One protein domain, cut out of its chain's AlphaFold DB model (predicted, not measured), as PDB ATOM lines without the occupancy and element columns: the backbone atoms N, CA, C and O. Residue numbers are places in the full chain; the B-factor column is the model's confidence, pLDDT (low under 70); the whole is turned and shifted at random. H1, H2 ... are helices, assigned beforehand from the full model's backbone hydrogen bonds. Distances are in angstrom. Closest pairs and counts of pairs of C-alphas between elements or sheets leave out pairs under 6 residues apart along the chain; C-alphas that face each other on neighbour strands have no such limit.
ATOM      1  N   ALA A 221      -0.448  16.268  34.071       61.81
ATOM      2  CA  ALA A 221      -0.007  17.233  33.060       61.81
ATOM      3  C   ALA A 221       1.146  16.734  32.170       61.81
ATOM      4  O   ALA A 221       1.363  17.289  31.103       61.81
ATOM      5  N   GLN A 222       1.910  15.729  32.608       63.12
ATOM      6  CA  GLN A 222       3.002  15.129  31.824       63.12
ATOM      7  C   GLN A 222       2.539  13.931  30.988       63.12
ATOM      8  O   GLN A 222       3.207  13.537  30.035       63.12
ATOM      9  N   LEU A 223       1.394  13.350  31.338       66.06
ATOM     10  CA  LEU A 223       0.732  12.289  30.593       66.06
ATOM     11  C   LEU A 223      -0.104  12.905  29.455       66.06
ATOM     12  O   LEU A 223      -1.327  12.781  29.430       66.06
ATOM     13  N   ASP A 224       0.579  13.575  28.523       46.12
ATOM     14  CA  ASP A 224       0.062  14.409  27.414       46.12
ATOM     15  C   ASP A 224      -0.899  13.692  26.429       46.12
ATOM     16  O   ASP A 224      -1.367  14.265  25.449       46.12
ATOM     17  N   THR A 225      -1.188  12.409  26.646       44.94
ATOM     18  CA  THR A 225      -1.863  11.519  25.687       44.94
ATOM     19  C   THR A 225      -2.957  10.651  26.296       44.94
ATOM     20  O   THR A 225      -3.505   9.782  25.615       44.94
ATOM     21  N   VAL A 226      -3.317  10.861  27.564       47.53
ATOM     22  CA  VAL A 226      -4.427  10.112  28.161       47.53
ATOM     23  C   VAL A 226      -5.724  10.566  27.482       47.53
ATOM     24  O   VAL A 226      -6.017  11.763  27.508       47.53
ATOM     25  N   PRO A 227      -6.516   9.653  26.880       48.22
ATOM     26  CA  PRO A 227      -7.836   9.996  26.368       48.22
ATOM     27  C   PRO A 227      -8.586  10.728  27.471       48.22
ATOM     28  O   PRO A 227      -8.562  10.246  28.604       48.22
ATOM     29  N   ASP A 228      -9.211  11.869  27.180       47.44
ATOM     30  CA  ASP A 228      -9.982  12.605  28.179       47.44
ATOM     31  C   ASP A 228     -11.111  11.698  28.690       47.44
ATOM     32  O   ASP A 228     -12.192  11.581  28.106       47.44
ATOM     33  N   VAL A 229     -10.824  10.953  29.761       52.41
ATOM     34  CA  VAL A 229     -11.792  10.126  30.460       52.41
ATOM     35  C   VAL A 229     -12.618  11.126  31.248       52.41
ATOM     36  O   VAL A 229     -12.353  11.378  32.425       52.41
ATOM     37  N   GLY A 230     -13.570  11.751  30.551       49.72
ATOM     38  CA  GLY A 230     -14.351  12.862  31.070       49.72
ATOM     39  C   GLY A 230     -14.972  12.543  32.432       49.72
ATOM     40  O   GLY A 230     -15.136  11.382  32.823       49.72
ATOM     41  N   ALA A 231     -15.358  13.580  33.176       48.56
ATOM     42  CA  ALA A 231     -15.848  13.455  34.554       48.56
ATOM     43  C   ALA A 231     -16.958  12.392  34.739       48.56
ATOM     44  O   ALA A 231     -17.001  11.705  35.764       48.56
ATOM     45  N   ALA A 232     -17.818  12.202  33.732       44.69
ATOM     46  CA  ALA A 232     -18.851  11.165  33.720       44.69
ATOM     47  C   ALA A 232     -18.277   9.733  33.736       44.69
ATOM     48  O   ALA A 232     -18.764   8.879  34.479       44.69
ATOM     49  N   SER A 233     -17.206   9.477  32.982       64.19
ATOM     50  CA  SER A 233     -16.528   8.178  32.924       64.19
ATOM     51  C   SER A 233     -15.803   7.858  34.233       64.19
ATOM     52  O   SER A 233     -15.901   6.734  34.724       64.19
ATOM     53  N   ARG A 234     -15.180   8.856  34.879       64.25
ATOM     54  CA  ARG A 234     -14.581   8.694  36.220       64.25
ATOM     55  C   ARG A 234     -15.625   8.396  37.303       64.25
ATOM     56  O   ARG A 234     -15.379   7.567  38.177       64.25
ATOM     57  N   ARG A 235     -16.806   9.029  37.243       64.69
ATOM     58  CA  ARG A 235     -17.930   8.739  38.160       64.69
ATOM     59  C   ARG A 235     -18.471   7.323  37.974       64.69
ATOM     60  O   ARG A 235     -18.679   6.621  38.961       64.69
ATOM     61  N   ARG A 236     -18.666   6.893  36.724       74.06
ATOM     62  CA  ARG A 236     -19.100   5.526  36.408       74.06
ATOM     63  C   ARG A 236     -18.105   4.499  36.943       74.06
ATOM     64  O   ARG A 236     -18.509   3.564  37.623       74.06
ATOM     65  N   LEU A 237     -16.816   4.738  36.714       74.69
ATOM     66  CA  LEU A 237     -15.744   3.858  37.155       74.69
ATOM     67  C   LEU A 237     -15.652   3.755  38.689       74.69
ATOM     68  O   LEU A 237     -15.485   2.659  39.216       74.69
ATOM     69  N   PHE A 238     -15.844   4.859  39.418       76.62
ATOM     70  CA  PHE A 238     -15.955   4.827  40.881       76.62
ATOM     71  C   PHE A 238     -17.106   3.921  41.343       76.62
ATOM     72  O   PHE A 238     -16.901   3.021  42.158       76.62
ATOM     73  N   GLY A 239     -18.307   4.118  40.788       76.31
ATOM     74  CA  GLY A 239     -19.463   3.285  41.118       76.31
ATOM     75  C   GLY A 239     -19.249   1.815  40.750       76.31
ATOM     76  O   GLY A 239     -19.686   0.923  41.471       76.31
ATOM     77  N   ASP A 240     -18.549   1.539  39.652       85.00
ATOM     78  CA  ASP A 240     -18.193   0.190  39.216       85.00
ATOM     79  C   ASP A 240     -17.201  -0.517  40.150       85.00
ATOM     80  O   ASP A 240     -17.375  -1.713  40.408       85.00
ATOM     81  N   LEU A 241     -16.216   0.214  40.683       85.94
ATOM     82  CA  LEU A 241     -15.256  -0.284  41.672       85.94
ATOM     83  C   LEU A 241     -15.942  -0.616  42.997       85.94
ATOM     84  O   LEU A 241     -15.791  -1.732  43.489       85.94
ATOM     85  N   VAL A 242     -16.741   0.299  43.549       84.12
ATOM     86  CA  VAL A 242     -17.446   0.071  44.825       84.12
ATOM     87  C   VAL A 242     -18.449  -1.081  44.697       84.12
ATOM     88  O   VAL A 242     -18.495  -1.966  45.550       84.12
ATOM     89  N   ARG A 243     -19.195  -1.150  43.582       88.44
ATOM     90  CA  ARG A 243     -20.146  -2.247  43.315       88.44
ATOM     91  C   ARG A 243     -19.494  -3.623  43.181       88.44
ATOM     92  O   ARG A 243     -20.201  -4.616  43.306       88.44
ATOM     93  N   SER A 244     -18.180  -3.709  42.957       87.62
ATOM     94  CA  SER A 244     -17.472  -4.998  42.973       87.62
ATOM     95  C   SER A 244     -17.505  -5.680  44.348       87.62
ATOM     96  O   SER A 244     -17.243  -6.876  44.442       87.62
ATOM     97  N   GLY A 245     -17.766  -4.929  45.428       85.81
ATOM     98  CA  GLY A 245     -17.751  -5.426  46.806       85.81
ATOM     99  C   GLY A 245     -16.356  -5.764  47.350       85.81
ATOM    100  O   GLY A 245     -16.233  -6.103  48.524       85.81
ATOM    101  N   ARG A 246     -15.303  -5.666  46.526       89.31
ATOM    102  CA  ARG A 246     -13.904  -5.941  46.902       89.31
ATOM    103  C   ARG A 246     -13.059  -4.690  47.114       89.31
ATOM    104  O   ARG A 246     -11.985  -4.781  47.697       89.31
ATOM    105  N   VAL A 247     -13.533  -3.539  46.643       86.00
ATOM    106  CA  VAL A 247     -12.848  -2.248  46.753       86.00
ATOM    107  C   VAL A 247     -13.677  -1.348  47.660       86.00
ATOM    108  O   VAL A 247     -14.872  -1.163  47.432       86.00
ATOM    109  N   THR A 248     -13.056  -0.801  48.705       83.50
ATOM    110  CA  THR A 248     -13.725   0.129  49.627       83.50
ATOM    111  C   THR A 248     -13.954   1.489  48.962       83.50
ATOM    112  O   THR A 248     -13.275   1.841  47.998       83.50
ATOM    113  N   GLU A 249     -14.885   2.292  49.486       79.81
ATOM    114  CA  GLU A 249     -15.126   3.654  48.976       79.81
ATOM    115  C   GLU A 249     -13.868   4.533  49.034       79.81
ATOM    116  O   GLU A 249     -13.592   5.288  48.100       79.81
ATOM    117  N   ASP A 250     -13.059   4.385  50.086       74.25
ATOM    118  CA  ASP A 250     -11.787   5.098  50.235       74.25
ATOM    119  C   ASP A 250     -10.785   4.706  49.135       74.25
ATOM    120  O   ASP A 250     -10.206   5.575  48.476       74.25
ATOM    121  N   ALA A 251     -10.619   3.401  48.886       80.44
ATOM    122  CA  ALA A 251      -9.742   2.887  47.834       80.44
ATOM    123  C   ALA A 251     -10.217   3.334  46.443       80.44
ATOM    124  O   ALA A 251      -9.425   3.811  45.629       80.44
ATOM    125  N   ALA A 252     -11.526   3.252  46.185       81.12
ATOM    126  CA  ALA A 252     -12.129   3.705  44.937       81.12
ATOM    127  C   ALA A 252     -11.949   5.218  44.733       81.12
ATOM    128  O   ALA A 252     -11.714   5.666  43.610       81.12
ATOM    129  N   THR A 253     -12.010   6.011  45.805       76.00
ATOM    130  CA  THR A 253     -11.769   7.460  45.752       76.00
ATOM    131  C   THR A 253     -10.326   7.767  45.360       76.00
ATOM    132  O   THR A 253     -10.093   8.651  44.537       76.00
ATOM    133  N   ILE A 254      -9.357   7.023  45.894       76.12
ATOM    134  CA  ILE A 254      -7.944   7.190  45.535       76.12
ATOM    135  C   ILE A 254      -7.682   6.771  44.094       76.12
ATOM    136  O   ILE A 254      -7.053   7.531  43.362       76.12
ATOM    137  N   LEU A 255      -8.214   5.626  43.660       79.12
ATOM    138  CA  LEU A 255      -8.102   5.164  42.274       79.12
ATOM    139  C   LEU A 255      -8.712   6.160  41.286       79.12
ATOM    140  O   LEU A 255      -8.131   6.428  40.239       79.12
ATOM    141  N   ARG A 256      -9.857   6.760  41.633       76.62
ATOM    142  CA  ARG A 256     -10.494   7.818  40.834       76.62
ATOM    143  C   ARG A 256      -9.595   9.044  40.673       76.62
ATOM    144  O   ARG A 256      -9.668   9.725  39.652       76.62
ATOM    145  N   ASN A 257      -8.794   9.339  41.691       72.44
ATOM    146  CA  ASN A 257      -7.903  10.489  41.729       72.44
ATOM    147  C   ASN A 257      -6.471  10.134  41.288       72.44
ATOM    148  O   ASN A 257      -5.592  10.993  41.354       72.44
ATOM    149  N   ALA A 258      -6.213   8.898  40.855       76.75
ATOM    150  CA  ALA A 258      -4.925   8.516  40.302       76.75
ATOM    151  C   ALA A 258      -4.705   9.216  38.948       76.75
ATOM    152  O   ALA A 258      -5.624   9.269  38.129       76.75
ATOM    153  N   PRO A 259      -3.501   9.752  38.683       73.25
ATOM    154  CA  PRO A 259      -3.171  10.340  37.391       73.25
ATOM    155  C   PRO A 259      -2.956   9.262  36.321       73.25
ATOM    156  O   PRO A 259      -3.063   9.547  35.135       73.25
ATOM    157  N   PHE A 260      -2.688   8.021  36.733       81.75
ATOM    158  CA  PHE A 260      -2.529   6.882  35.841       81.75
ATOM    159  C   PHE A 260      -3.896   6.315  35.473       81.75
ATOM    160  O   PHE A 260      -4.556   5.680  36.296       81.75
ATOM    161  N   VAL A 261      -4.317   6.521  34.226       78.69
ATOM    162  CA  VAL A 261      -5.611   6.034  33.728       78.69
ATOM    163  C   VAL A 261      -5.722   4.512  33.798       78.69
ATOM    164  O   VAL A 261      -6.800   3.989  34.034       78.69
ATOM    165  N   GLN A 262      -4.612   3.796  33.653       87.44
ATOM    166  CA  GLN A 262      -4.522   2.340  33.677       87.44
ATOM    167  C   GLN A 262      -4.925   1.763  35.038       87.44
ATOM    168  O   GLN A 262      -5.594   0.736  35.100       87.44
ATOM    169  N   LEU A 263      -4.536   2.428  36.129       89.31
ATOM    170  CA  LEU A 263      -4.651   1.916  37.492       89.31
ATOM    171  C   LEU A 263      -6.096   1.548  37.898       89.31
ATOM    172  O   LEU A 263      -6.312   0.413  38.330       89.31
ATOM    173  N   PRO A 264      -7.107   2.424  37.733       88.38
ATOM    174  CA  PRO A 264      -8.487   2.066  38.043       88.38
ATOM    175  C   PRO A 264      -9.042   0.917  37.187       88.38
ATOM    176  O   PRO A 264      -9.773   0.077  37.713       88.38
ATOM    177  N   TYR A 265      -8.703   0.858  35.893       88.31
ATOM    178  CA  TYR A 265      -9.139  -0.235  35.015       88.31
ATOM    179  C   TYR A 265      -8.467  -1.554  35.398       88.31
ATOM    180  O   TYR A 265      -9.142  -2.578  35.457       88.31
ATOM    181  N   LEU A 266      -7.175  -1.526  35.734       93.06
ATOM    182  CA  LEU A 266      -6.433  -2.694  36.203       93.06
ATOM    183  C   LEU A 266      -7.122  -3.325  37.409       93.06
ATOM    184  O   LEU A 266      -7.414  -4.522  37.390       93.06
ATOM    185  N   VAL A 267      -7.420  -2.517  38.434       94.00
ATOM    186  CA  VAL A 267      -8.094  -2.999  39.645       94.00
ATOM    187  C   VAL A 267      -9.489  -3.516  39.309       94.00
ATOM    188  O   VAL A 267      -9.812  -4.637  39.689       94.00
ATOM    189  N   LEU A 268     -10.295  -2.747  38.567       92.69
ATOM    190  CA  LEU A 268     -11.676  -3.113  38.238       92.69
ATOM    191  C   LEU A 268     -11.775  -4.446  37.483       92.69
ATOM    192  O   LEU A 268     -12.539  -5.324  37.883       92.69
ATOM    193  N   HIS A 269     -11.005  -4.595  36.408       92.12
ATOM    194  CA  HIS A 269     -11.032  -5.797  35.577       92.12
ATOM    195  C   HIS A 269     -10.508  -7.004  36.359       92.12
ATOM    196  O   HIS A 269     -11.125  -8.067  36.348       92.12
ATOM    197  N   SER A 270      -9.445  -6.816  37.146       94.12
ATOM    198  CA  SER A 270      -8.867  -7.891  37.955       94.12
ATOM    199  C   SER A 270      -9.809  -8.372  39.065       94.12
ATOM    200  O   SER A 270      -9.906  -9.575  39.297       94.12
ATOM    201  N   VAL A 271     -10.557  -7.480  39.736       92.62
ATOM    202  CA  VAL A 271     -11.547  -7.905  40.750       92.62
ATOM    203  C   VAL A 271     -12.784  -8.567  40.141       92.62
ATOM    204  O   VAL A 271     -13.436  -9.351  40.828       92.62
ATOM    205  N   ARG A 272     -13.100  -8.269  38.874       91.31
ATOM    206  CA  ARG A 272     -14.202  -8.888  38.119       91.31
ATOM    207  C   ARG A 272     -13.803 -10.168  37.377       91.31
ATOM    208  O   ARG A 272     -14.685 -10.888  36.928       91.31
ATOM    209  N   GLY A 273     -12.507 -10.468  37.277       90.00
ATOM    210  CA  GLY A 273     -12.002 -11.581  36.466       90.00
ATOM    211  C   GLY A 273     -12.136 -11.336  34.958       90.00
ATOM    212  O   GLY A 273     -12.262 -12.287  34.193       90.00
ATOM    213  N   GLU A 274     -12.149 -10.072  34.539       91.56
ATOM    214  CA  GLU A 274     -12.248  -9.648  33.141       91.56
ATOM    215  C   GLU A 274     -10.851  -9.423  32.540       91.56
ATOM    216  O   GLU A 274      -9.899  -9.072  33.241       91.56
ATOM    217  N   GLU A 275     -10.721  -9.581  31.221       89.38
ATOM    218  CA  GLU A 275      -9.467  -9.283  30.521       89.38
ATOM    219  C   GLU A 275      -9.126  -7.788  30.580       89.38
ATOM    220  O   GLU A 275     -10.003  -6.931  30.459       89.38
ATOM    221  N   LEU A 276      -7.834  -7.467  30.725       87.25
ATOM    222  CA  LEU A 276      -7.359  -6.082  30.730       87.25
ATOM    223  C   LEU A 276      -7.522  -5.431  29.338       87.25
ATOM    224  O   LEU A 276      -7.140  -6.045  28.332       87.25
ATOM    225  N   PRO A 277      -7.996  -4.171  29.253       84.56
ATOM    226  CA  PRO A 277      -8.189  -3.465  27.986       84.56
ATOM    227  C   PRO A 277      -6.936  -3.402  27.103       84.56
ATOM    228  O   PRO A 277      -5.861  -3.040  27.579       84.56
ATOM    229  N   GLN A 278      -7.066  -3.704  25.803       84.00
ATOM    230  CA  GLN A 278      -5.946  -3.818  24.841       84.00
ATOM    231  C   GLN A 278      -5.029  -2.589  24.758       84.00
ATOM    232  O   GLN A 278      -3.850  -2.737  24.469       84.00
ATOM    233  N   TRP A 279      -5.542  -1.397  25.064       84.12
ATOM    234  CA  TRP A 279      -4.767  -0.153  25.068       84.12
ATOM    235  C   TRP A 279      -3.786  -0.032  26.249       84.12
ATOM    236  O   TRP A 279      -2.924   0.842  26.233       84.12
ATOM    237  N   MET A 280      -3.903  -0.877  27.279       85.25
ATOM    238  CA  MET A 280      -2.943  -0.911  28.384       85.25
ATOM    239  C   MET A 280      -1.617  -1.520  27.918       85.25
ATOM    240  O   MET A 280      -1.608  -2.644  27.408       85.25
ATOM    241  N   GLY A 281      -0.515  -0.800  28.147       85.75
ATOM    242  CA  GLY A 281       0.839  -1.256  27.822       85.75
ATOM    243  C   GLY A 281       1.244  -2.546  28.546       85.75
ATOM    244  O   GLY A 281       0.655  -2.918  29.562       85.75
ATOM    245  N   GLU A 282       2.267  -3.228  28.025       90.19
ATOM    246  CA  GLU A 282       2.715  -4.540  28.523       90.19
ATOM    247  C   GLU A 282       3.143  -4.515  29.997       90.19
ATOM    248  O   GLU A 282       2.816  -5.432  30.745       90.19
ATOM    249  N   GLU A 283       3.792  -3.439  30.448       90.69
ATOM    250  CA  GLU A 283       4.235  -3.289  31.842       90.69
ATOM    251  C   GLU A 283       3.059  -3.289  32.830       90.69
ATOM    252  O   GLU A 283       3.139  -3.880  33.904       90.69
ATOM    253  N   TRP A 284       1.920  -2.707  32.439       92.00
ATOM    254  CA  TRP A 284       0.693  -2.708  33.240       92.00
ATOM    255  C   TRP A 284      -0.012  -4.067  33.276       92.00
ATOM    256  O   TRP A 284      -0.894  -4.279  34.108       92.00
ATOM    257  N   ARG A 285       0.347  -4.975  32.365       92.25
ATOM    258  CA  ARG A 285      -0.199  -6.334  32.264       92.25
ATOM    259  C   ARG A 285       0.672  -7.368  32.969       92.25
ATOM    260  O   ARG A 285       0.278  -8.531  33.033       92.25
ATOM    261  N   GLU A 286       1.839  -6.974  33.477       92.75
ATOM    262  CA  GLU A 286       2.770  -7.896  34.119       92.75
ATOM    263  C   GLU A 286       2.089  -8.557  35.341       92.75
ATOM    264  O   GLU A 286       1.613  -7.851  36.237       92.75
ATOM    265  N   PRO A 287       1.984  -9.903  35.398       92.00
ATOM    266  CA  PRO A 287       1.140 -10.575  36.388       92.00
ATOM    267  C   PRO A 287       1.506 -10.295  37.849       92.00
ATOM    268  O   PRO A 287       0.621 -10.241  38.708       92.00
ATOM    269  N   ARG A 288       2.796 -10.125  38.162       91.56
ATOM    270  CA  ARG A 288       3.257  -9.858  39.530       91.56
ATOM    271  C   ARG A 288       2.935  -8.420  39.935       91.56
ATOM    272  O   ARG A 288       2.494  -8.202  41.062       91.56
ATOM    273  N   PHE A 289       3.086  -7.466  39.020       92.75
ATOM    274  CA  PHE A 289       2.665  -6.080  39.197       92.75
ATOM    275  C   PHE A 289       1.150  -5.986  39.393       92.75
ATOM    276  O   PHE A 289       0.698  -5.397  40.372       92.75
ATOM    277  N   VAL A 290       0.358  -6.635  38.532       93.81
ATOM    278  CA  VAL A 290      -1.107  -6.673  38.656       93.81
ATOM    279  C   VAL A 290      -1.517  -7.244  40.013       93.81
ATOM    280  O   VAL A 290      -2.294  -6.618  40.734       93.81
ATOM    281  N   SER A 291      -0.955  -8.393  40.399       91.75
ATOM    282  CA  SER A 291      -1.218  -9.027  41.696       91.75
ATOM    283  C   SER A 291      -0.896  -8.095  42.869       91.75
ATOM    284  O   SER A 291      -1.716  -7.933  43.776       91.75
ATOM    285  N   TRP A 292       0.254  -7.413  42.820       91.88
ATOM    286  CA  TRP A 292       0.645  -6.425  43.824       91.88
ATOM    287  C   TRP A 292      -0.364  -5.283  43.933       91.88
ATOM    288  O   TRP A 292      -0.909  -5.050  45.012       91.88
ATOM    289  N   ILE A 293      -0.666  -4.607  42.822       93.12
ATOM    290  CA  ILE A 293      -1.603  -3.479  42.797       93.12
ATOM    291  C   ILE A 293      -2.972  -3.904  43.327       93.12
ATOM    292  O   ILE A 293      -3.527  -3.247  44.208       93.12
ATOM    293  N   VAL A 294      -3.504  -5.030  42.850       93.06
ATOM    294  CA  VAL A 294      -4.804  -5.534  43.305       93.06
ATOM    295  C   VAL A 294      -4.772  -5.820  44.804       93.06
ATOM    296  O   VAL A 294      -5.709  -5.433  45.503       93.06
ATOM    297  N   SER A 295      -3.697  -6.416  45.329       89.94
ATOM    298  CA  SER A 295      -3.574  -6.688  46.767       89.94
ATOM    299  C   SER A 295      -3.607  -5.418  47.623       89.94
ATOM    300  O   SER A 295      -4.224  -5.422  48.683       89.94
ATOM    301  N   ILE A 296      -3.029  -4.313  47.138       88.00
ATOM    302  CA  ILE A 296      -3.025  -3.024  47.842       88.00
ATOM    303  C   ILE A 296      -4.429  -2.411  47.859       88.00
ATOM    304  O   ILE A 296      -4.924  -2.025  48.916       88.00
ATOM    305  N   TYR A 297      -5.103  -2.362  46.707       89.00
ATOM    306  CA  TYR A 297      -6.410  -1.702  46.571       89.00
ATOM    307  C   TYR A 297      -7.608  -2.539  47.040       89.00
ATOM    308  O   TYR A 297      -8.709  -2.000  47.176       89.00
ATOM    309  N   THR A 298      -7.409  -3.828  47.321       90.19
ATOM    310  CA  THR A 298      -8.452  -4.721  47.857       90.19
ATOM    311  C   THR A 298      -8.239  -5.112  49.319       90.19
ATOM    312  O   THR A 298      -9.099  -5.782  49.890       90.19
ATOM    313  N   ASP A 299      -7.142  -4.691  49.961       85.19
ATOM    314  CA  ASP A 299      -6.909  -4.961  51.381       85.19
ATOM    315  C   ASP A 299      -7.849  -4.116  52.272       85.19
ATOM    316  O   ASP A 299      -7.682  -2.896  52.379       85.19
TER     317      ASP A 299
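Overview. This is residues 221 to 299 of the 531 residues of an uncharacterized protein of Marmoricola scoriae (UniProt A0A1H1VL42). The longest helix, H1, and H2 form a helical hairpin that packs on H3, the helix in the middle of this small body of crossed helices. H5 crosses H3 on another side at about a right angle, and the short H4 lies near the first residues of both H3 and H5. The printed part has 79 residues with five named helices, H1 to H5 in that order along the chain, and no named strand; its class is all helix. It is compact, with a radius of gyration of the C-alphas of 12.0 A, and spans 31 by 27 by 19 A.

Along the chain. Find C-alpha 231 at (-15.848, 13.455, 34.554); from there H1, residues 231 to 243, runs 18.5 A to C-alpha 243 at (-20.146, -2.247, 43.315). Next look at H2, residues 249 to 256, which is 10.3 A long. H3, residues 262 to 272, covers 15.5 A. H4 is residues 282 to 285, 5.1 A long. H5, residues 287 to 298, runs 16.1 A and ends with C-alpha 298 at (-8.452, -4.721, 47.857).

Arrangement. Start from H1: its residues 237 to 241 alone touch the hub, H3, with the C-alphas of Leu 241 and Leu 268 closest at 5.7 A. These two helices run the same way at a shallow tilt of 33 degrees, only just short of steep. H1 also touches H2, its partner in the hairpin, closest at the C-alphas of Phe 238 and Ala 252, 5.7 A apart. They run opposite ways at a tilt of 37 degrees, only just steep. H2 touches H3 too, with the C-alphas of Leu 255 and Pro 264 closest at 5.3 A, at a steep tilt of 45 degrees, opposite ways. Look next at Val 267 and Val 294, whose C-alphas are the closest of H3 and H5 at 5.5 A; these helices touch and stand about perpendicular, at 82 degrees. H4 is close to H3 but not clearly touching, the closest C-alphas being those of Gln 262 and Trp 284, 7.3 A apart. H1 is apart from H4 and H5. In H1, H2, H3 and H5 every O i to N i+4 pair is within hydrogen-bond range; H4 is too short for such a pair.

Size, cuts and confidence. The two C-alphas farthest apart are those of Asp 224 and Gly 245, at 33.0 A. The printed part has no cut, and none of the links between helices is long. Read the B-factor column for the model's confidence: the mean pLDDT of the printed part is 80.0, and residues 221 to 235 are under 70.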